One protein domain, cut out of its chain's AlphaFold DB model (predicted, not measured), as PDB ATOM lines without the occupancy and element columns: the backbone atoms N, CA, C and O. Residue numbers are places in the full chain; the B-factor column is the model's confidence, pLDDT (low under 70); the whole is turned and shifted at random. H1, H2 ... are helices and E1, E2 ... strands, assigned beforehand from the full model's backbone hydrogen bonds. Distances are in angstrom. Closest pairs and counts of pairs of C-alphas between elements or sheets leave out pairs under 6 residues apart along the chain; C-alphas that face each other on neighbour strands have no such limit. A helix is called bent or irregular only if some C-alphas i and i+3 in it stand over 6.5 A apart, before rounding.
ATOM      1  N   TYR A   5     263.574 245.217 165.839       90.38
ATOM      2  CA  TYR A   5     264.298 244.310 164.941       90.38
ATOM      3  C   TYR A   5     264.840 243.045 165.635       90.38
ATOM      4  O   TYR A   5     264.734 241.955 165.084       90.38
ATOM      5  N   GLU A   6     265.384 243.155 166.850       91.94
ATOM      6  CA  GLU A   6     265.920 241.999 167.592       91.94
ATOM      7  C   GLU A   6     264.801 241.011 167.943       91.94
ATOM      8  O   GLU A   6     264.942 239.809 167.738       91.94
ATOM      9  N   ALA A   7     263.653 241.524 168.399       92.31
ATOM     10  CA  ALA A   7     262.480 240.698 168.674       92.31
ATOM     11  C   ALA A   7     261.944 240.011 167.406       92.31
ATOM     12  O   ALA A   7     261.528 238.854 167.459       92.31
ATOM     13  N   PHE A   8     261.982 240.698 166.261       94.88
ATOM     14  CA  PHE A   8     261.644 240.099 164.971       94.88
ATOM     15  C   PHE A   8     262.613 238.968 164.590       94.88
ATOM     16  O   PHE A   8     262.159 237.885 164.223       94.88
ATOM     17  N   MET A   9     263.927 239.183 164.714       96.38
ATOM     18  CA  MET A   9     264.939 238.182 164.348       96.38
ATOM     19  C   MET A   9     264.886 236.930 165.229       96.38
ATOM     20  O   MET A   9     265.086 235.825 164.719       96.38
ATOM     21  N   ASP A  10     264.555 237.069 166.516       96.00
ATOM     22  CA  ASP A  10     264.322 235.925 167.406       96.00
ATOM     23  C   ASP A  10     263.197 235.018 166.874       96.00
ATOM     24  O   ASP A  10     263.341 233.793 166.808       96.00
ATOM     25  N   ILE A  11     262.077 235.615 166.451       96.06
ATOM     26  CA  ILE A  11     260.942 234.879 165.877       96.06
ATOM     27  C   ILE A  11     261.306 234.299 164.511       96.06
ATOM     28  O   ILE A  11     261.014 233.131 164.254       96.06
ATOM     29  N   ALA A  12     261.981 235.075 163.660       96.50
ATOM     30  CA  ALA A  12     262.352 234.639 162.321       96.50
ATOM     31  C   ALA A  12     263.331 233.460 162.327       96.50
ATOM     32  O   ALA A  12     263.228 232.573 161.482       96.50
ATOM     33  N   THR A  13     264.227 233.414 163.313       96.19
ATOM     34  CA  THR A  13     265.153 232.293 163.514       96.19
ATOM     35  C   THR A  13     264.418 231.042 163.995       96.19
ATOM     36  O   THR A  13     264.745 229.930 163.589       96.19
ATOM     37  N   ARG A  14     263.404 231.206 164.855       97.50
ATOM     38  CA  ARG A  14     262.649 230.085 165.429       97.50
ATOM     39  C   ARG A  14     261.612 229.499 164.468       97.50
ATOM     40  O   ARG A  14     261.340 228.303 164.534       97.50
ATOM     41  N   PHE A  15     261.026 230.328 163.606       97.56
ATOM     42  CA  PHE A  15     259.935 229.943 162.707       97.56
ATOM     43  C   PHE A  15     260.153 230.472 161.276       97.56
ATOM     44  O   PHE A  15     259.334 231.245 160.775       97.56
ATOM     45  N   PRO A  16     261.236 230.064 160.591       96.44
ATOM     46  CA  PRO A  16     261.649 230.658 159.315       96.44
ATOM     47  C   PRO A  16     260.613 230.493 158.195       96.44
ATOM     48  O   PRO A  16     260.421 231.409 157.389       96.44
ATOM     49  N   ASP A  17     259.913 229.360 158.173       97.31
ATOM     50  CA  ASP A  17     258.938 229.014 157.134       97.31
ATOM     51  C   ASP A  17     257.513 229.494 157.451       97.31
ATOM     52  O   ASP A  17     256.628 229.433 156.596       97.31
ATOM     53  N   ALA A  18     257.272 230.005 158.664       97.06
ATOM     54  CA  ALA A  18     255.967 230.537 159.038       97.06
ATOM     55  C   ALA A  18     255.679 231.850 158.299       97.06
ATOM     56  O   ALA A  18     256.579 232.645 158.019       97.06
ATOM     57  N   ILE A  19     254.405 232.093 157.991       97.06
ATOM     58  CA  ILE A  19     253.964 233.304 157.292       97.06
ATOM     59  C   ILE A  19     254.087 234.509 158.234       97.06
ATOM     60  O   ILE A  19     253.396 234.581 159.245       97.06
ATOM     61  N   ALA A  20     254.931 235.473 157.865       93.31
ATOM     62  CA  ALA A  20     255.098 236.746 158.571       93.31
ATOM     63  C   ALA A  20     254.154 237.833 158.040       93.31
ATOM     64  O   ALA A  20     253.786 238.762 158.756       93.31
ATOM     65  N   TYR A  21     253.772 237.739 156.765       90.81
ATOM     66  CA  TYR A  21     252.869 238.692 156.133       90.81
ATOM     67  C   TYR A  21     252.032 238.027 155.047       90.81
ATOM     68  O   TYR A  21     252.553 237.278 154.217       90.81
ATOM     69  N   GLN A  22     250.753 238.390 154.988       89.69
ATOM     70  CA  GLN A  22     249.852 238.004 153.912       89.69
ATOM     71  C   GLN A  22     249.080 239.215 153.393       89.69
ATOM     72  O   GLN A  22     248.489 239.976 154.153       89.69
ATOM     73  N   GLY A  23     249.077 239.394 152.073       82.50
ATOM     74  CA  GLY A  23     248.314 240.453 151.425       82.50
ATOM     75  C   GLY A  23     247.923 240.090 149.998       82.50
ATOM     76  O   GLY A  23     248.173 238.985 149.522       82.50
ATOM     77  N   ARG A  24     247.348 241.052 149.268       75.38
ATOM     78  CA  ARG A  24     246.849 240.833 147.894       75.38
ATOM     79  C   ARG A  24     247.898 240.295 146.913       75.38
ATOM     80  O   ARG A  24     247.548 239.668 145.927       75.38
ATOM     81  N   ALA A  25     249.178 240.572 147.154       72.94
ATOM     82  CA  ALA A  25     250.278 240.146 146.290       72.94
ATOM     83  C   ALA A  25     250.819 238.738 146.611       72.94
ATOM     84  O   ALA A  25     251.790 238.335 145.971       72.94
ATOM     85  N   GLY A  26     250.227 238.037 147.584       85.69
ATOM     86  CA  GLY A  26     250.693 236.757 148.112       85.69
ATOM     87  C   GLY A  26     251.162 236.871 149.564       85.69
ATOM     88  O   GLY A  26     250.875 237.853 150.256       85.69
ATOM     89  N   PHE A  27     251.898 235.859 150.013       91.12
ATOM     90  CA  PHE A  27     252.465 235.804 151.355       91.12
ATOM     91  C   PHE A  27     253.994 235.914 151.338       91.12
ATOM     92  O   PHE A  27     254.646 235.819 150.287       91.12
ATOM     93  N   ARG A  28     254.555 236.160 152.519       93.38
ATOM     94  CA  ARG A  28     255.988 236.151 152.804       93.38
ATOM     95  C   ARG A  28     256.228 235.414 154.106       93.38
ATOM     96  O   ARG A  28     255.520 235.665 155.084       93.38
ATOM     97  N   THR A  29     257.203 234.515 154.102       97.00
ATOM     98  CA  THR A  29     257.649 233.855 155.330       97.00
ATOM     99  C   THR A  29     258.550 234.777 156.146       97.00
ATOM    100  O   THR A  29     259.031 235.794 155.632       97.00
ATOM    101  N   TYR A  30     258.798 234.437 157.409       97.50
ATOM    102  CA  TYR A  30     259.749 235.179 158.235       97.50
ATOM    103  C   TYR A  30     261.158 235.195 157.633       97.50
ATOM    104  O   TYR A  30     261.776 236.258 157.603       97.50
ATOM    105  N   ALA A  31     261.640 234.076 157.080       95.06
ATOM    106  CA  ALA A  31     262.945 234.024 156.417       95.06
ATOM    107  C   ALA A  31     263.015 234.956 155.194       95.06
ATOM    108  O   ALA A  31     263.993 235.677 155.006       95.06
ATOM    109  N   GLN A  32     261.951 234.996 154.386       94.44
ATOM    110  CA  GLN A  32     261.876 235.890 153.226       94.44
ATOM    111  C   GLN A  32     261.809 237.365 153.639       94.44
ATOM    112  O   GLN A  32     262.446 238.206 153.009       94.44
ATOM    113  N   MET A  33     261.057 237.687 154.695       94.62
ATOM    114  CA  MET A  33     260.989 239.054 155.212       94.62
ATOM    115  C   MET A  33     262.331 239.493 155.810       94.62
ATOM    116  O   MET A  33     262.755 240.615 155.550       94.62
ATOM    117  N   ALA A  34     263.031 238.619 156.539       95.25
ATOM    118  CA  ALA A  34     264.365 238.907 157.065       95.25
ATOM    119  C   ALA A  34     265.376 239.182 155.938       95.25
ATOM    120  O   ALA A  34     266.075 240.192 155.978       95.25
ATOM    121  N   ALA A  35     265.372 238.363 154.881       91.88
ATOM    122  CA  ALA A  35     266.205 238.596 153.702       91.88
ATOM    123  C   ALA A  35     265.882 239.934 153.007       91.88
ATOM    124  O   ALA A  35     266.792 240.657 152.602       91.88
ATOM    125  N   ASP A  36     264.599 240.304 152.906       89.62
ATOM    126  CA  ASP A  36     264.184 241.601 152.358       89.62
ATOM    127  C   ASP A  36     264.670 242.778 153.233       89.62
ATOM    128  O   ASP A  36     265.100 243.806 152.693       89.62
ATOM    129  N   VAL A  37     264.638 242.632 154.566       90.12
ATOM    130  CA  VAL A  37     265.149 243.619 155.539       90.12
ATOM    131  C   VAL A  37     266.660 243.771 155.431       90.12
ATOM    132  O   VAL A  37     267.147 244.902 155.410       90.12
ATOM    133  N   ASP A  38     267.397 242.669 155.322       88.94
ATOM    134  CA  ASP A  38     268.851 242.678 155.149       88.94
ATOM    135  C   ASP A  38     269.251 243.323 153.830       88.94
ATOM    136  O   ASP A  38     270.097 244.220 153.804       88.94
ATOM    137  N   ALA A  39     268.586 242.933 152.744       84.62
ATOM    138  CA  ALA A  39     268.796 243.547 151.449       84.62
ATOM    139  C   ALA A  39     268.517 245.054 151.514       84.62
ATOM    140  O   ALA A  39     269.254 245.819 150.910       84.62
ATOM    141  N   CYS A  40     267.462 245.490 152.214       82.12
ATOM    142  CA  CYS A  40     267.138 246.913 152.368       82.12
ATOM    143  C   CYS A  40     268.143 247.652 153.254       82.12
ATOM    144  O   CYS A  40     268.490 248.793 152.969       82.12
ATOM    145  N   ALA A  41     268.627 247.018 154.320       82.62
ATOM    146  CA  ALA A  41     269.641 247.599 155.190       82.62
ATOM    147  C   ALA A  41     270.946 247.849 154.433       82.62
ATOM    148  O   ALA A  41     271.539 248.907 154.610       82.62
ATOM    149  N   ASN A  42     271.338 246.912 153.564       80.06
ATOM    150  CA  ASN A  42     272.548 247.025 152.758       80.06
ATOM    151  C   ASN A  42     272.502 248.203 151.783       80.06
ATOM    152  O   ASN A  42     273.501 248.912 151.678       80.06
ATOM    153  N   ASP A  43     271.374 248.467 151.113       74.81
ATOM    154  CA  ASP A  43     271.315 249.643 150.225       74.81
ATOM    155  C   ASP A  43     271.330 250.958 151.006       74.81
ATOM    156  O   ASP A  43     271.781 251.977 150.491       74.81
ATOM    157  N   LEU A  44     270.826 250.941 152.242       71.56
ATOM    158  CA  LEU A  44     270.775 252.119 153.099       71.56
ATOM    159  C   LEU A  44     272.056 252.319 153.925       71.56
ATOM    160  O   LEU A  44     272.156 253.314 154.634       71.56
ATOM    161  N   ASN A  45     273.053 251.430 153.831       70.31
ATOM    162  CA  ASN A  45     274.315 251.561 154.576       70.31
ATOM    163  C   ASN A  45     275.102 252.833 154.221       70.31
ATOM    164  O   ASN A  45     275.925 253.285 155.011       70.31
ATOM    165  N   THR A  46     274.881 253.404 153.035       69.31
ATOM    166  CA  THR A  46     275.518 254.659 152.604       69.31
ATOM    167  C   THR A  46     274.746 255.902 153.047       69.31
ATOM    168  O   THR A  46     275.200 257.021 152.815       69.31
ATOM    169  N   TRP A  47     273.578 255.733 153.670       66.25
ATOM    170  CA  TRP A  47     272.732 256.841 154.095       66.25
ATOM    171  C   TRP A  47     273.116 257.281 155.511       66.25
ATOM    172  O   TRP A  47     273.476 256.442 156.336       66.25
ATOM    173  N   PRO A  48     272.968 258.573 155.859       68.06
ATOM    174  CA  PRO A  48     273.193 259.070 157.217       68.06
ATOM    175  C   PRO A  48     272.029 258.695 158.159       68.06
ATOM    176  O   PRO A  48     271.533 259.525 158.922       68.06
ATOM    177  N   ILE A  49     271.548 257.451 158.085       71.12
ATOM    178  CA  ILE A  49     270.540 256.904 158.992       71.12
ATOM    179  C   ILE A  49     271.246 256.192 160.145       71.12
ATOM    180  O   ILE A  49     272.175 255.415 159.954       71.12
ATOM    181  N   GLY A  50     270.820 256.483 161.366       69.56
ATOM    182  CA  GLY A  50     271.464 255.969 162.565       69.56
ATOM    183  C   GLY A  50     270.652 256.290 163.810       69.56
ATOM    184  O   GLY A  50     269.486 256.686 163.725       69.56
ATOM    185  N   LEU A  51     271.286 256.158 164.975       71.94
ATOM    186  CA  LEU A  51     270.674 256.496 166.259       71.94
ATOM    187  C   LEU A  51     270.007 257.878 166.227       71.94
ATOM    188  O   LEU A  51     270.603 258.864 165.799       71.94
ATOM    189  N   GLN A  52     268.764 257.926 166.712       68.12
ATOM    190  CA  GLN A  52     267.935 259.135 166.844       68.12
ATOM    191  C   GLN A  52     267.502 259.801 165.527       68.12
ATOM    192  O   GLN A  52     266.777 260.798 165.564       68.12
ATOM    193  N   GLN A  53     267.863 259.241 164.371       75.31
ATOM    194  CA  GLN A  53     267.400 259.739 163.077       75.31
ATOM    195  C   GLN A  53     265.960 259.301 162.792       75.31
ATOM    196  O   GLN A  53     265.524 258.220 163.203       75.31
ATOM    197  N   ARG A  54     265.214 260.149 162.074       73.88
ATOM    198  CA  ARG A  54     263.812 259.913 161.707       73.88
ATOM    199  C   ARG A  54     263.630 259.903 160.202       73.88
ATOM    200  O   ARG A  54     263.885 260.907 159.538       73.88
ATOM    201  N   VAL A  55     263.157 258.776 159.682       72.56
ATOM    202  CA  VAL A  55     262.966 258.553 158.248       72.56
ATOM    203  C   VAL A  55     261.482 258.683 157.926       72.56
ATOM    204  O   VAL A  55     260.673 257.886 158.402       72.56
ATOM    205  N   ALA A  56     261.112 259.694 157.133       73.25
ATOM    206  CA  ALA A  56     259.744 259.814 156.641       73.25
ATOM    207  C   ALA A  56     259.462 258.795 155.552       73.25
ATOM    208  O   ALA A  56     260.233 258.637 154.606       73.25
ATOM    209  N   VAL A  57     258.290 258.184 155.647       67.88
ATOM    210  CA  VAL A  57     257.803 257.250 154.644       67.88
ATOM    211  C   VAL A  57     256.448 257.735 154.162       67.88
ATOM    212  O   VAL A  57     255.468 257.756 154.909       67.88
ATOM    213  N   SER A  58     256.404 258.142 152.892       61.34
ATOM    214  CA  SER A  58     255.149 258.367 152.177       61.34
ATOM    215  C   SER A  58     254.523 257.013 151.852       61.34
ATOM    216  O   SER A  58     255.192 256.107 151.351       61.34
ATOM    217  N   SER A  59     253.248 256.856 152.199       54.22
ATOM    218  CA  SER A  59     252.549 255.569 152.176       54.22
ATOM    219  C   SER A  59     252.652 254.845 150.822       54.22
ATOM    220  O   SER A  59     252.442 255.427 149.755       54.22
ATOM    221  N   GLY A  60     252.906 253.539 150.890       58.16
ATOM    222  CA  GLY A  60     252.903 252.606 149.767       58.16
ATOM    223  C   GLY A  60     252.181 251.309 150.150       58.16
ATOM    224  O   GLY A  60     251.447 251.281 151.136       58.16
ATOM    225  N   PRO A  61     252.349 250.211 149.394       64.81
ATOM    226  CA  PRO A  61     251.850 248.903 149.815       64.81
ATOM    227  C   PRO A  61     252.371 248.541 151.222       64.81
ATOM    228  O   PRO A  61     253.520 248.840 151.539       64.81
ATOM    229  N   ALA A  62     251.553 247.869 152.043       72.50
ATOM    230  CA  ALA A  62     251.860 247.619 153.460       72.50
ATOM    231  C   ALA A  62     253.160 246.821 153.689       72.50
ATOM    232  O   ALA A  62     253.908 247.100 154.615       72.50
ATOM    233  N   TYR A  63     253.484 245.861 152.817       80.88
ATOM    234  CA  TYR A  63     254.689 245.042 152.984       80.88
ATOM    235  C   TYR A  63     256.015 245.832 152.921       80.88
ATOM    236  O   TYR A  63     256.806 245.713 153.851       80.88
ATOM    237  N   PRO A  64     256.289 246.655 151.883       80.31
ATOM    238  CA  PRO A  64     257.441 247.561 151.880       80.31
ATOM    239  C   PRO A  64     257.571 248.435 153.130       80.31
ATOM    240  O   PRO A  64     258.686 248.694 153.563       80.31
ATOM    241  N   VAL A  65     256.444 248.870 153.700       77.44
ATOM    242  CA  VAL A  65     256.423 249.672 154.926       77.44
ATOM    243  C   VAL A  65     256.966 248.873 156.115       77.44
ATOM    244  O   VAL A  65     257.864 249.361 156.792       77.44
ATOM    245  N   PHE A  66     256.506 247.634 156.319       83.06
ATOM    246  CA  PHE A  66     257.014 246.772 157.395       83.06
ATOM    247  C   PHE A  66     258.505 246.455 157.248       83.06
ATOM    248  O   PHE A  66     259.247 246.493 158.227       83.06
ATOM    249  N   VAL A  67     258.961 246.179 156.021       87.62
ATOM    250  CA  VAL A  67     260.388 245.948 155.747       87.62
ATOM    251  C   VAL A  67     261.204 247.185 156.119       87.62
ATOM    252  O   VAL A  67     262.211 247.066 156.807       87.62
ATOM    253  N   LEU A  68     260.750 248.376 155.724       82.19
ATOM    254  CA  LEU A  68     261.453 249.624 156.008       82.19
ATOM    255  C   LEU A  68     261.470 249.963 157.505       82.19
ATOM    256  O   LEU A  68     262.492 250.414 158.012       82.19
ATOM    257  N   GLU A  69     260.384 249.694 158.227       85.06
ATOM    258  CA  GLU A  69     260.323 249.847 159.685       85.06
ATOM    259  C   GLU A  69     261.347 248.959 160.400       85.06
ATOM    260  O   GLU A  69     262.117 249.441 161.237       85.06
ATOM    261  N   LEU A  70     261.421 247.682 160.019       89.56
ATOM    262  CA  LEU A  70     262.411 246.744 160.544       89.56
ATOM    263  C   LEU A  70     263.840 247.160 160.178       89.56
ATOM    264  O   LEU A  70     264.728 247.112 161.031       89.56
ATOM    265  N   THR A  71     264.069 247.630 158.951       88.94
ATOM    266  CA  THR A  71     265.376 248.136 158.515       88.94
ATOM    267  C   THR A  71     265.800 249.387 159.288       88.94
ATOM    268  O   THR A  71     266.940 249.464 159.745       88.94
ATOM    269  N   CYS A  72     264.905 250.356 159.497       85.31
ATOM    270  CA  CYS A  72     265.196 251.522 160.331       85.31
ATOM    271  C   CYS A  72     265.486 251.106 161.775       85.31
ATOM    272  O   CYS A  72     266.468 251.570 162.351       85.31
ATOM    273  N   SER A  73     264.702 250.175 162.332       87.75
ATOM    274  CA  SER A  73     264.956 249.637 163.670       87.75
ATOM    275  C   SER A  73     266.325 248.954 163.770       87.75
ATOM    276  O   SER A  73     267.010 249.155 164.776       87.75
ATOM    277  N   LYS A  74     266.749 248.210 162.737       88.12
ATOM    278  CA  LYS A  74     268.085 247.594 162.643       88.12
ATOM    279  C   LYS A  74     269.206 248.638 162.715       88.12
ATOM    280  O   LYS A  74     270.199 248.417 163.400       88.12
ATOM    281  N   HIS A  75     269.009 249.794 162.082       84.88
ATOM    282  CA  HIS A  75     269.941 250.933 162.084       84.88
ATOM    283  C   HIS A  75     269.812 251.860 163.309       84.88
ATOM    284  O   HIS A  75     270.549 252.836 163.440       84.88
ATOM    285  N   GLY A  76     268.884 251.585 164.232       84.75
ATOM    286  CA  GLY A  76     268.617 252.451 165.390       84.75
ATOM    287  C   GLY A  76     267.862 253.747 165.057       84.75
ATOM    288  O   GLY A  76     267.769 254.635 165.909       84.75
ATOM    289  N   ALA A  77     267.315 253.846 163.846       84.06
ATOM    290  CA  ALA A  77     266.476 254.942 163.383       84.06
ATOM    291  C   ALA A  77     264.985 254.661 163.656       84.06
ATOM    292  O   ALA A  77     264.570 253.530 163.911       84.06
ATOM    293  N   THR A  78     264.161 255.704 163.589       80.44
ATOM    294  CA  THR A  78     262.700 255.624 163.762       80.44
ATOM    295  C   THR A  78     261.988 255.981 162.461       80.44
ATOM    296  O   THR A  78     262.325 256.979 161.824       80.44
ATOM    297  N   VAL A  79     260.981 255.198 162.072       75.31
ATOM    298  CA  VAL A  79     260.108 255.546 160.943       75.31
ATOM    299  C   VAL A  79     259.045 256.546 161.384       75.31
ATOM    300  O   VAL A  79     258.454 256.416 162.454       75.31
ATOM    301  N   VAL A  80     258.788 257.536 160.534       75.19
ATOM    302  CA  VAL A  80     257.676 258.478 160.668       75.19
ATOM    303  C   VAL A  80     256.721 258.249 159.503       75.19
ATOM    304  O   VAL A  80     257.059 258.495 158.343       75.19
ATOM    305  N   PHE A  81     255.515 257.780 159.817       70.81
ATOM    306  CA  PHE A  81     254.460 257.598 158.830       70.81
ATOM    307  C   PHE A  81     253.802 258.930 158.507       70.81
ATOM    308  O   PHE A  81     253.268 259.604 159.387       70.81
ATOM    309  N   LEU A  82     253.847 259.301 157.232       66.50
ATOM    310  CA  LEU A  82     253.190 260.499 156.740       66.50
ATOM    311  C   LEU A  82     251.812 260.124 156.203       66.50
ATOM    312  O   LEU A  82     251.673 259.724 155.042       66.50
ATOM    313  N   ASP A  83     250.794 260.216 157.054       51.66
ATOM    314  CA  ASP A  83     249.419 259.972 156.627       51.66
ATOM    315  C   ASP A  83     248.979 261.084 155.652       51.66
ATOM    316  O   ASP A  83     249.213 262.268 155.889       51.66
ATOM    317  N   GLY A  84     248.414 260.721 154.496       47.00
ATOM    318  CA  GLY A  84     247.911 261.691 153.504       47.00
ATOM    319  C   GLY A  84     248.872 262.168 152.395       47.00
ATOM    320  O   GLY A  84     248.439 262.903 151.507       47.00
ATOM    321  N   PHE A  85     250.130 261.711 152.326       47.03
ATOM    322  CA  PHE A  85     251.073 262.109 151.251       47.03
ATOM    323  C   PHE A  85     250.971 261.281 149.950       47.03
ATOM    324  O   PHE A  85     251.827 261.382 149.068       47.03
ATOM    325  N   ARG A  86     249.898 260.491 149.779       41.38
ATOM    326  CA  ARG A  86     249.654 259.653 148.580       41.38
ATOM    327  C   ARG A  86     249.585 260.441 147.268       41.38
ATOM    328  O   ARG A  86     249.843 259.865 146.217       41.38
ATOM    329  N   ALA A  87     249.221 261.722 147.322       39.69
ATOM    330  CA  ALA A  87     248.876 262.515 146.143       39.69
ATOM    331  C   ALA A  87     250.064 263.199 145.435       39.69
ATOM    332  O   ALA A  87     249.889 263.692 144.329       39.69
ATOM    333  N   LEU A  88     251.264 263.241 146.029       44.53
ATOM    334  CA  LEU A  88     252.365 264.058 145.484       44.53
ATOM    335  C   LEU A  88     253.262 263.343 144.460       44.53
ATOM    336  O   LEU A  88     254.054 263.995 143.785       44.53
ATOM    337  N   ASN A  89     253.136 262.024 144.299       40.12
ATOM    338  CA  ASN A  89     254.023 261.252 143.418       40.12
ATOM    339  C   ASN A  89     253.705 261.389 141.916       40.12
ATOM    340  O   ASN A  89     254.485 260.909 141.098       40.12
ATOM    341  N   SER A  90     252.576 261.992 141.525       41.62
ATOM    342  CA  SER A  90     252.148 262.050 140.117       41.62
ATOM    343  C   SER A  90     252.551 263.323 139.363       41.62
ATOM    344  O   SER A  90     252.195 263.438 138.196       41.62
ATOM    345  N   ALA A  91     253.256 264.275 139.989       45.88
ATOM    346  CA  ALA A  91     253.476 265.609 139.409       45.88
ATOM    347  C   ALA A  91     254.903 266.172 139.585       45.88
ATOM    348  O   ALA A  91     255.083 267.386 139.676       45.88
ATOM    349  N   VAL A  92     255.935 265.324 139.636       50.53
ATOM    350  CA  VAL A  92     257.327 265.806 139.678       50.53
ATOM    351  C   VAL A  92     257.813 266.097 138.252       50.53
ATOM    352  O   VAL A  92     258.397 265.243 137.598       50.53
ATOM    353  N   HIS A  93     257.553 267.312 137.764       50.38
ATOM    354  CA  HIS A  93     258.309 267.926 136.665       50.38
ATOM    355  C   HIS A  93     259.345 268.893 137.256       50.38
ATOM    356  O   HIS A  93     259.064 269.541 138.267       50.38
ATOM    357  N   ASP A  94     260.525 269.012 136.637       51.41
ATOM    358  CA  ASP A  94     261.701 269.701 137.205       51.41
ATOM    359  C   ASP A  94     261.442 271.149 137.673       51.41
ATOM    360  O   ASP A  94     262.056 271.604 138.635       51.41
ATOM    361  N   GLY A  95     260.466 271.853 137.084       53.38
ATOM    362  CA  GLY A  95     260.071 273.211 137.493       53.38
ATOM    363  C   GLY A  95     259.243 273.315 138.787       53.38
ATOM    364  O   GLY A  95     259.155 274.396 139.361       53.38
ATOM    365  N   LEU A  96     258.650 272.219 139.277       59.12
ATOM    366  CA  LEU A  96     257.769 272.203 140.462       59.12
ATOM    367  C   LEU A  96     258.452 271.666 141.724       59.12
ATOM    368  O   LEU A  96     257.847 271.637 142.796       59.12
ATOM    369  N   ARG A  97     259.715 271.244 141.624       65.12
ATOM    370  CA  ARG A  97     260.407 270.511 142.688       65.12
ATOM    371  C   ARG A  97     260.567 271.323 143.973       65.12
ATOM    372  O   ARG A  97     260.260 270.820 145.047       65.12
ATOM    373  N   SER A  98     260.999 272.577 143.882       66.50
ATOM    374  CA  SER A  98     261.184 273.450 145.051       66.50
ATOM    375  C   SER A  98     259.858 273.802 145.735       66.50
ATOM    376  O   SER A  98     259.767 273.754 146.961       66.50
ATOM    377  N   ALA A  99     258.814 274.083 144.952       68.69
ATOM    378  CA  ALA A  99     257.466 274.332 145.461       68.69
ATOM    379  C   ALA A  99     256.898 273.091 146.167       68.69
ATOM    380  O   ALA A  99     256.338 273.203 147.255       68.69
ATOM    381  N   LEU A 100     257.121 271.903 145.597       70.44
ATOM    382  CA  LEU A 100     256.719 270.630 146.185       70.44
ATOM    383  C   LEU A 100     257.443 270.350 147.508       70.44
ATOM    384  O   LEU A 100     256.804 269.977 148.487       70.44
ATOM    385  N   VAL A 101     258.764 270.567 147.556       73.62
ATOM    386  CA  VAL A 101     259.555 270.460 148.795       73.62
ATOM    387  C   VAL A 101     259.018 271.418 149.856       73.62
ATOM    388  O   VAL A 101     258.842 271.012 151.003       73.62
ATOM    389  N   SER A 102     258.749 272.671 149.481       73.88
ATOM    390  CA  SER A 102     258.241 273.698 150.397       73.88
ATOM    391  C   SER A 102     256.866 273.331 150.959       73.88
ATOM    392  O   SER A 102     256.652 273.391 152.169       73.88
ATOM    393  N   GLU A 103     255.958 272.855 150.106       76.25
ATOM    394  CA  GLU A 103     254.630 272.393 150.512       76.25
ATOM    395  C   GLU A 103     254.712 271.169 151.435       76.25
ATOM    396  O   GLU A 103     254.049 271.122 152.475       76.25
ATOM    397  N   ILE A 104     255.570 270.195 151.108       74.12
ATOM    398  CA  ILE A 104     255.815 269.035 151.974       74.12
ATOM    399  C   ILE A 104     256.343 269.499 153.329       74.12
ATOM    400  O   ILE A 104     255.815 269.089 154.361       74.12
ATOM    401  N   ARG A 105     257.340 270.390 153.344       78.19
ATOM    402  CA  ARG A 105     257.912 270.948 154.573       78.19
ATOM    403  C   ARG A 105     256.847 271.654 155.414       78.19
ATOM    404  O   ARG A 105     256.762 271.387 156.610       78.19
ATOM    405  N   SER A 106     256.020 272.494 154.796       75.31
ATOM    406  CA  SER A 106     254.921 273.209 155.454       75.31
ATOM    407  C   SER A 106     253.931 272.242 156.114       75.31
ATOM    408  O   SER A 106     253.648 272.348 157.309       75.31
ATOM    409  N   ARG A 107     253.486 271.209 155.386       73.31
ATOM    410  CA  ARG A 107     252.577 270.184 155.929       73.31
ATOM    411  C   ARG A 107     253.197 269.384 157.065       73.31
ATOM    412  O   ARG A 107     252.540 269.165 158.079       73.31
ATOM    413  N   LEU A 108     254.461 268.986 156.928       76.50
ATOM    414  CA  LEU A 108     255.196 268.299 157.992       76.50
ATOM    415  C   LEU A 108     255.305 269.168 159.245       76.50
ATOM    416  O   LEU A 108     255.164 268.657 160.351       76.50
ATOM    417  N   GLN A 109     255.526 270.474 159.089       78.88
ATOM    418  CA  GLN A 109     255.569 271.399 160.219       78.88
ATOM    419  C   GLN A 109     254.208 271.559 160.899       78.88
ATOM    420  O   GLN A 109     254.169 271.629 162.128       78.88
ATOM    421  N   ALA A 110     253.125 271.590 160.122       76.06
ATOM    422  CA  ALA A 110     251.763 271.743 160.627       76.06
ATOM    423  C   ALA A 110     251.215 270.476 161.305       76.06
ATOM    424  O   ALA A 110     250.425 270.576 162.239       76.06
ATOM    425  N   GLN A 111     251.607 269.290 160.831       71.88
ATOM    426  CA  GLN A 111     251.031 268.013 161.271       71.88
ATOM    427  C   GLN A 111     251.900 267.249 162.272       71.88
ATOM    428  O   GLN A 111     251.396 266.371 162.970       71.88
ATOM    429  N   LEU A 112     253.202 267.540 162.328       73.12
ATOM    430  CA  LEU A 112     254.146 266.827 163.180       73.12
ATOM    431  C   LEU A 112     254.863 267.787 164.126       73.12
ATOM    432  O   LEU A 112     255.474 268.782 163.711       73.12
ATOM    433  N   ASP A 113     254.883 267.409 165.402       76.31
ATOM    434  CA  ASP A 113     255.744 268.025 166.407       76.31
ATOM    435  C   ASP A 113     257.214 267.949 165.979       76.31
ATOM    436  O   ASP A 113     257.625 267.033 165.261       76.31
ATOM    437  N   ALA A 114     258.053 268.869 166.462       73.19
ATOM    438  CA  ALA A 114     259.479 268.910 166.113       73.19
ATOM    439  C   ALA A 114     260.204 267.570 166.375       73.19
ATOM    440  O   ALA A 114     261.108 267.180 165.635       73.19
ATOM    441  N   THR A 115     259.748 266.810 167.374       70.88
ATOM    442  CA  THR A 115     260.237 265.469 167.721       70.88
ATOM    443  C   THR A 115     259.677 264.349 166.836       70.88
ATOM    444  O   THR A 115     259.852 263.173 167.142       70.88
ATOM    445  N   ARG A 116     258.994 264.662 165.740       65.62
ATOM    446  CA  ARG A 116     258.481 263.684 164.768       65.62
ATOM    447  C   ARG A 116     258.775 264.088 163.331       65.62
ATOM    448  O   ARG A 116     258.457 263.336 162.423       65.62
ATOM    449  N   ARG A 117     259.405 265.242 163.105       75.38
ATOM    450  CA  ARG A 117     259.713 265.712 161.754       75.38
ATOM    451  C   ARG A 117     260.842 264.882 161.129       75.38
ATOM    452  O   ARG A 117     261.822 264.582 161.819       75.38
ATOM    453  N   PRO A 118     260.708 264.495 159.852       70.69
ATOM    454  CA  PRO A 118     261.777 263.854 159.100       70.69
ATOM    455  C   PRO A 118     262.865 264.856 158.714       70.69
ATOM    456  O   PRO A 118     262.580 266.034 158.508       70.69
ATOM    457  N   THR A 119     264.099 264.375 158.584       74.31
ATOM    458  CA  THR A 119     265.261 265.206 158.220       74.31
ATOM    459  C   THR A 119     265.564 265.197 156.721       74.31
ATOM    460  O   THR A 119     266.278 266.067 156.233       74.31
ATOM    461  N   HIS A 120     265.021 264.230 155.976       71.81
ATOM    462  CA  HIS A 120     265.280 264.054 154.547       71.81
ATOM    463  C   HIS A 120     264.012 263.648 153.791       71.81
ATOM    464  O   HIS A 120     263.133 262.968 154.330       71.81
ATOM    465  N   LEU A 121     263.954 264.043 152.521       71.38
ATOM    466  CA  LEU A 121     262.904 263.726 151.562       71.38
ATOM    467  C   LEU A 121     263.532 263.202 150.266       71.38
ATOM    468  O   LEU A 121     264.485 263.789 149.764       71.38
ATOM    469  N   VAL A 122     262.970 262.141 149.687       70.50
ATOM    470  CA  VAL A 122     263.377 261.635 148.366       70.50
ATOM    471  C   VAL A 122     262.317 262.019 147.337       70.50
ATOM    472  O   VAL A 122     261.162 261.607 147.457       70.50
ATOM    473  N   LEU A 123     262.708 262.808 146.334       66.62
ATOM    474  CA  LEU A 123     261.852 263.256 145.231       66.62
ATOM    475  C   LEU A 123     262.435 262.796 143.900       66.62
ATOM    476  O   LEU A 123     263.538 263.203 143.542       66.62
ATOM    477  N   ARG A 124     261.671 261.997 143.155       67.62
ATOM    478  CA  ARG A 124     262.116 261.397 141.893       67.62
ATOM    479  C   ARG A 124     261.419 262.031 140.702       67.62
ATOM    480  O   ARG A 124     260.194 262.139 140.711       67.62
ATOM    481  N   SER A 125     262.185 262.397 139.678       55.44
ATOM    482  CA  SER A 125     261.665 262.859 138.380       55.44
ATOM    483  C   SER A 125     261.339 261.690 137.444       55.44
ATOM    484  O   SER A 125     260.542 261.826 136.516       55.44
ATOM    485  N   THR A 126     261.908 260.510 137.707       55.66
ATOM    486  CA  THR A 126     261.633 259.289 136.946       55.66
ATOM    487  C   THR A 126     260.531 258.446 137.601       55.66
ATOM    488  O   THR A 126     260.528 258.254 138.826       55.66
ATOM    489  N   PRO A 127     259.585 257.891 136.814       57.28
ATOM    490  CA  PRO A 127     258.579 256.977 137.335       57.28
ATOM    491  C   PRO A 127     259.218 255.796 138.066       57.28
ATOM    492  O   PRO A 127     260.267 255.285 137.673       57.28
ATOM    493  N   LEU A 128     258.554 255.320 139.121       64.88
ATOM    494  CA  LEU A 128     258.999 254.123 139.832       64.88
ATOM    495  C   LEU A 128     259.115 252.965 138.824       64.88
ATOM    496  O   LEU A 128     258.128 252.693 138.132       64.88
ATOM    497  N   PRO A 129     260.274 252.287 138.721       59.59
ATOM    498  CA  PRO A 129     260.455 251.216 137.757       59.59
ATOM    499  C   PRO A 129     259.451 250.118 138.081       59.59
ATOM    500  O   PRO A 129     259.424 249.610 139.201       59.59
ATOM    501  N   LYS A 130     258.583 249.789 137.126       69.62
ATOM    502  CA  LYS A 130     257.557 248.753 137.268       69.62
ATOM    503  C   LYS A 130     257.930 247.537 136.430       69.62
ATOM    504  O   LYS A 130     258.474 247.669 135.341       69.62
ATOM    505  N   GLY A 131     257.620 246.361 136.951       68.00
ATOM    506  CA  GLY A 131     257.679 245.111 136.215       68.00
ATOM    507  C   GLY A 131     256.526 244.943 135.247       68.00
ATOM    508  O   GLY A 131     255.547 245.688 135.288       68.00
ATOM    509  N   SER A 132     256.598 243.885 134.442       70.94
ATOM    510  CA  SER A 132     255.528 243.470 133.520       70.94
ATOM    511  C   SER A 132     254.182 243.225 134.215       70.94
ATOM    512  O   SER A 132     253.131 243.325 133.596       70.94
ATOM    513  N   ASN A 133     254.195 242.966 135.525       69.19
ATOM    514  CA  ASN A 133     253.011 242.807 136.373       69.19
ATOM    515  C   ASN A 133     252.505 244.126 137.003       69.19
ATOM    516  O   ASN A 133     251.694 244.089 137.930       69.19
ATOM    517  N   GLY A 134     253.034 245.281 136.585       62.28
ATOM    518  CA  GLY A 134     252.679 246.605 137.107       62.28
ATOM    519  C   GLY A 134     253.168 246.896 138.533       62.28
ATOM    520  O   GLY A 134     252.952 248.004 139.036       62.28
ATOM    521  N   LYS A 135     253.837 245.943 139.199       63.19
ATOM    522  CA  LYS A 135     254.425 246.129 140.534       63.19
ATOM    523  C   LYS A 135     255.776 246.816 140.416       63.19
ATOM    524  O   LYS A 135     256.503 246.599 139.459       63.19
ATOM    525  N   ILE A 136     256.147 247.601 141.421       57.53
ATOM    526  CA  ILE A 136     257.452 248.269 141.454       57.53
ATOM    527  C   ILE A 136     258.574 247.216 141.525       57.53
ATOM    528  O   ILE A 136     258.608 246.395 142.445       57.53
ATOM    529  N   HIS A 137     259.492 247.251 140.563       62.28
ATOM    530  CA  HIS A 137     260.744 246.502 140.539       62.28
ATOM    531  C   HIS A 137     261.722 247.106 141.553       62.28
ATOM    532  O   HIS A 137     262.420 248.081 141.284       62.28
ATOM    533  N   ARG A 138     261.761 246.512 142.749       50.16
ATOM    534  CA  ARG A 138     262.502 247.030 143.912       50.16
ATOM    535  C   ARG A 138     264.018 247.101 143.695       50.16
ATOM    536  O   ARG A 138     264.625 248.087 144.094       50.16
ATOM    537  N   THR A 139     264.610 246.112 143.026       51.41
ATOM    538  CA  THR A 139     266.048 246.093 142.703       51.41
ATOM    539  C   THR A 139     266.428 247.232 141.756       51.41
ATOM    540  O   THR A 139     267.413 247.925 141.980       51.41
ATOM    541  N   ALA A 140     265.596 247.487 140.742       53.34
ATOM    542  CA  ALA A 140     265.791 248.601 139.819       53.34
ATOM    543  C   ALA A 140     265.572 249.956 140.509       53.34
ATOM    544  O   ALA A 140     266.291 250.907 140.225       53.34
ATOM    545  N   LEU A 141     264.620 250.042 141.450       49.12
ATOM    546  CA  LEU A 141     264.394 251.257 142.231       49.12
ATOM    547  C   LEU A 141     265.653 251.639 143.024       49.12
ATOM    548  O   LEU A 141     266.086 252.780 142.927       49.12
ATOM    549  N   ARG A 142     266.284 250.679 143.713       49.06
ATOM    550  CA  ARG A 142     267.509 250.888 144.514       49.06
ATOM    551  C   ARG A 142     268.699 251.387 143.694       49.06
ATOM    552  O   ARG A 142     269.389 252.294 144.132       49.06
ATOM    553  N   ALA A 143     268.900 250.853 142.491       53.78
ATOM    554  CA  ALA A 143     269.990 251.268 141.603       53.78
ATOM    555  C   ALA A 143     269.756 252.630 140.917       53.78
ATOM    556  O   ALA A 143     270.648 253.131 140.240       53.78
ATOM    557  N   SER A 144     268.554 253.203 141.044       56.47
ATOM    558  CA  SER A 144     268.121 254.370 140.264       56.47
ATOM    559  C   SER A 144     267.819 255.614 141.097       56.47
ATOM    560  O   SER A 144     267.443 256.630 140.516       56.47
ATOM    561  N   VAL A 145     267.941 255.548 142.430       57.88
ATOM    562  CA  VAL A 145     267.849 256.752 143.266       57.88
ATOM    563  C   VAL A 145     269.192 257.463 143.221       57.88
ATOM    564  O   VAL A 145     270.177 256.978 143.776       57.88
ATOM    565  N   LEU A 146     269.235 258.587 142.517       60.03
ATOM    566  CA  LEU A 146     270.440 259.395 142.377       60.03
ATOM    567  C   LEU A 146     270.594 260.324 143.594       60.03
ATOM    568  O   LEU A 146     269.613 260.699 144.235       60.03
ATOM    569  N   ALA A 147     271.828 260.693 143.947       57.88
ATOM    570  CA  ALA A 147     272.101 261.525 145.127       57.88
ATOM    571  C   ALA A 147     271.413 262.904 145.060       57.88
ATOM    572  O   ALA A 147     271.030 263.461 146.087       57.88
ATOM    573  N   ASP A 148     271.204 263.424 143.852       59.19
ATOM    574  CA  ASP A 148     270.484 264.664 143.577       59.19
ATOM    575  C   ASP A 148     268.959 264.522 143.701       59.19
ATOM    576  O   ASP A 148     268.271 265.539 143.663       59.19
ATOM    577  N   GLU A 149     268.404 263.315 143.887       63.44
ATOM    578  CA  GLU A 149     266.986 263.068 144.214       63.44
ATOM    579  C   GLU A 149     266.685 263.268 145.718       63.44
ATOM    580  O   GLU A 149     265.521 263.420 146.108       63.44
ATOM    581  N   MET A 150     267.717 263.335 146.568       66.62
ATOM    582  CA  MET A 150     267.591 263.489 148.020       66.62
ATOM    583  C   MET A 150     267.669 264.961 148.451       66.62
ATOM    584  O   MET A 150     268.571 265.700 148.068       66.62
ATOM    585  N   VAL A 151     266.713 265.395 149.270       70.69
ATOM    586  CA  VAL A 151     266.562 266.782 149.721       70.69
ATOM    587  C   VAL A 151     266.552 266.822 151.244       70.69
ATOM    588  O   VAL A 151     265.741 266.149 151.879       70.69
ATOM    589  N   ALA A 152     267.434 267.627 151.836       74.06
ATOM    590  CA  ALA A 152     267.410 267.905 153.269       74.06
ATOM    591  C   ALA A 152     266.206 268.799 153.626       74.06
ATOM    592  O   ALA A 152     265.913 269.782 152.930       74.06
ATOM    593  N   LEU A 153     265.492 268.448 154.698       65.25
ATOM    594  CA  LEU A 153     264.304 269.164 155.176       65.25
ATOM    595  C   LEU A 153     264.606 270.106 156.340       65.25
ATOM    596  O   LEU A 153     265.382 269.726 157.239       65.25
TER     597      LEU A 153
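This is residues 5 to 153 of the 153 residues of an uncharacterized protein of Burkholderia sp. lig30 (UniProt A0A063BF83). Two short pairs of strands, E3 with E4 and E5 with E6, lie loosely side by side in the middle, with the three crossed helices H1, H2 and H3 toward one end of the long axis and H5 with the short H4 toward the other. The strand hairpin E1 and E2 sits beside the beginnings of H2 and H3 at the H1 end, while H6 and the long link before it, residues 123 to 137, make one side. The printed part has 149 residues with six named helices and six named strands, in the order H1, E1, E2, H2, E3, H3, E4, H4, H5, E5, H6, E6, and its class is mixed, helices and strands. The three sheets hold two strands each: E1 and E2 antiparallel, E3 and E4 parallel, E5 and E6 antiparallel. The whole is compact, with a radius of gyration of the C-alphas of 16.2 A and spans of 49 by 39 by 27 A.

H1, residues 5 to 14, begins at C-alpha 5 at (264.298, 244.310, 164.941) and is 14.3 A long. E1 is residues 19 to 23 and E2 residues 26 to 29. H2, residues 30 to 46, is 25.7 A long and only just irregular, with C-alphas 43 and 46 standing 7.0 A apart. E3, residues 54 to 58, is 13.0 A long. H3, residues 62 to 74, is 18.6 A long, from C-alpha 62 at (251.860, 247.619, 153.460). E4, residues 78 to 82, is 12.8 A long. H4 is residues 85 to 90, only just irregular, with C-alphas 86 and 89 at 6.9 A. H5, residues 94 to 111, is 26.4 A long and irregular, with C-alphas 95 and 98 at 7.6 A. E5 is residues 120 to 122, H6 residues 138 to 144 and E6 residues 150 to 152, ending at C-alpha 152 at (267.410, 267.905, 153.269).

H1 touches H2, which touches it with its residues 30 to 34 alone; the closest C-alphas of the two are those of Ala 12 and Tyr 30, 4.9 A apart, and their lines stand at a tilt of 36 degrees, only just steep, opposite ways. H1 also touches H3, through residues 70 to 74 of H3 alone, with Tyr 5 and Leu 70 closest at 5.4 A between C-alphas. H2 and H3 touch at a steep tilt of 62 degrees, the same way, the C-alphas of Val 37 and Val 67 being closest at 5.3 A. In the hairpin of E1 and E2, N 20 and O 28 are 2.8 A apart, within hydrogen-bond range. E3, H3 and E4 form a strand-helix-strand unit, two parallel neighbour strands with a helix between, and its crossover is right-handed; N 55 and O 78 are 2.9 A apart. The closest C-alphas of E3 and E5 are those of Val 55 and His 120, 7.0 A. Between E5 and E6, N 121 and O 151 are 2.8 A apart. H4 and H5 are close but not clearly touching, with Leu 88 and Leu 100 closest at 7.9 A between C-alphas, and H2 and H6 likewise, with Asp 43 and Arg 142 at 7.0 A. H3 and H5 are apart. Every O i to N i+4 pair is within hydrogen-bond range in H1, H3 and H6, against 12 of 13 in H2, 12 of 14 in H5 and 0 of 2 in H4, where 0 of 3 O i to N i+3 pairs are within range.

The two C-alphas farthest apart are those of Arg 14 and Gly 95, 51.4 A. The printed part has no cut and ends at residue 153, the chain's last residue. The link from E5 to H6, 15 residues, is long; those from H2 to E3 and from H5 to E5 are short. The mean pLDDT of the printed part is 73.4, and 57 residues are under 70, among them residues 82 to 99, 123 to 131 and 133 to 150.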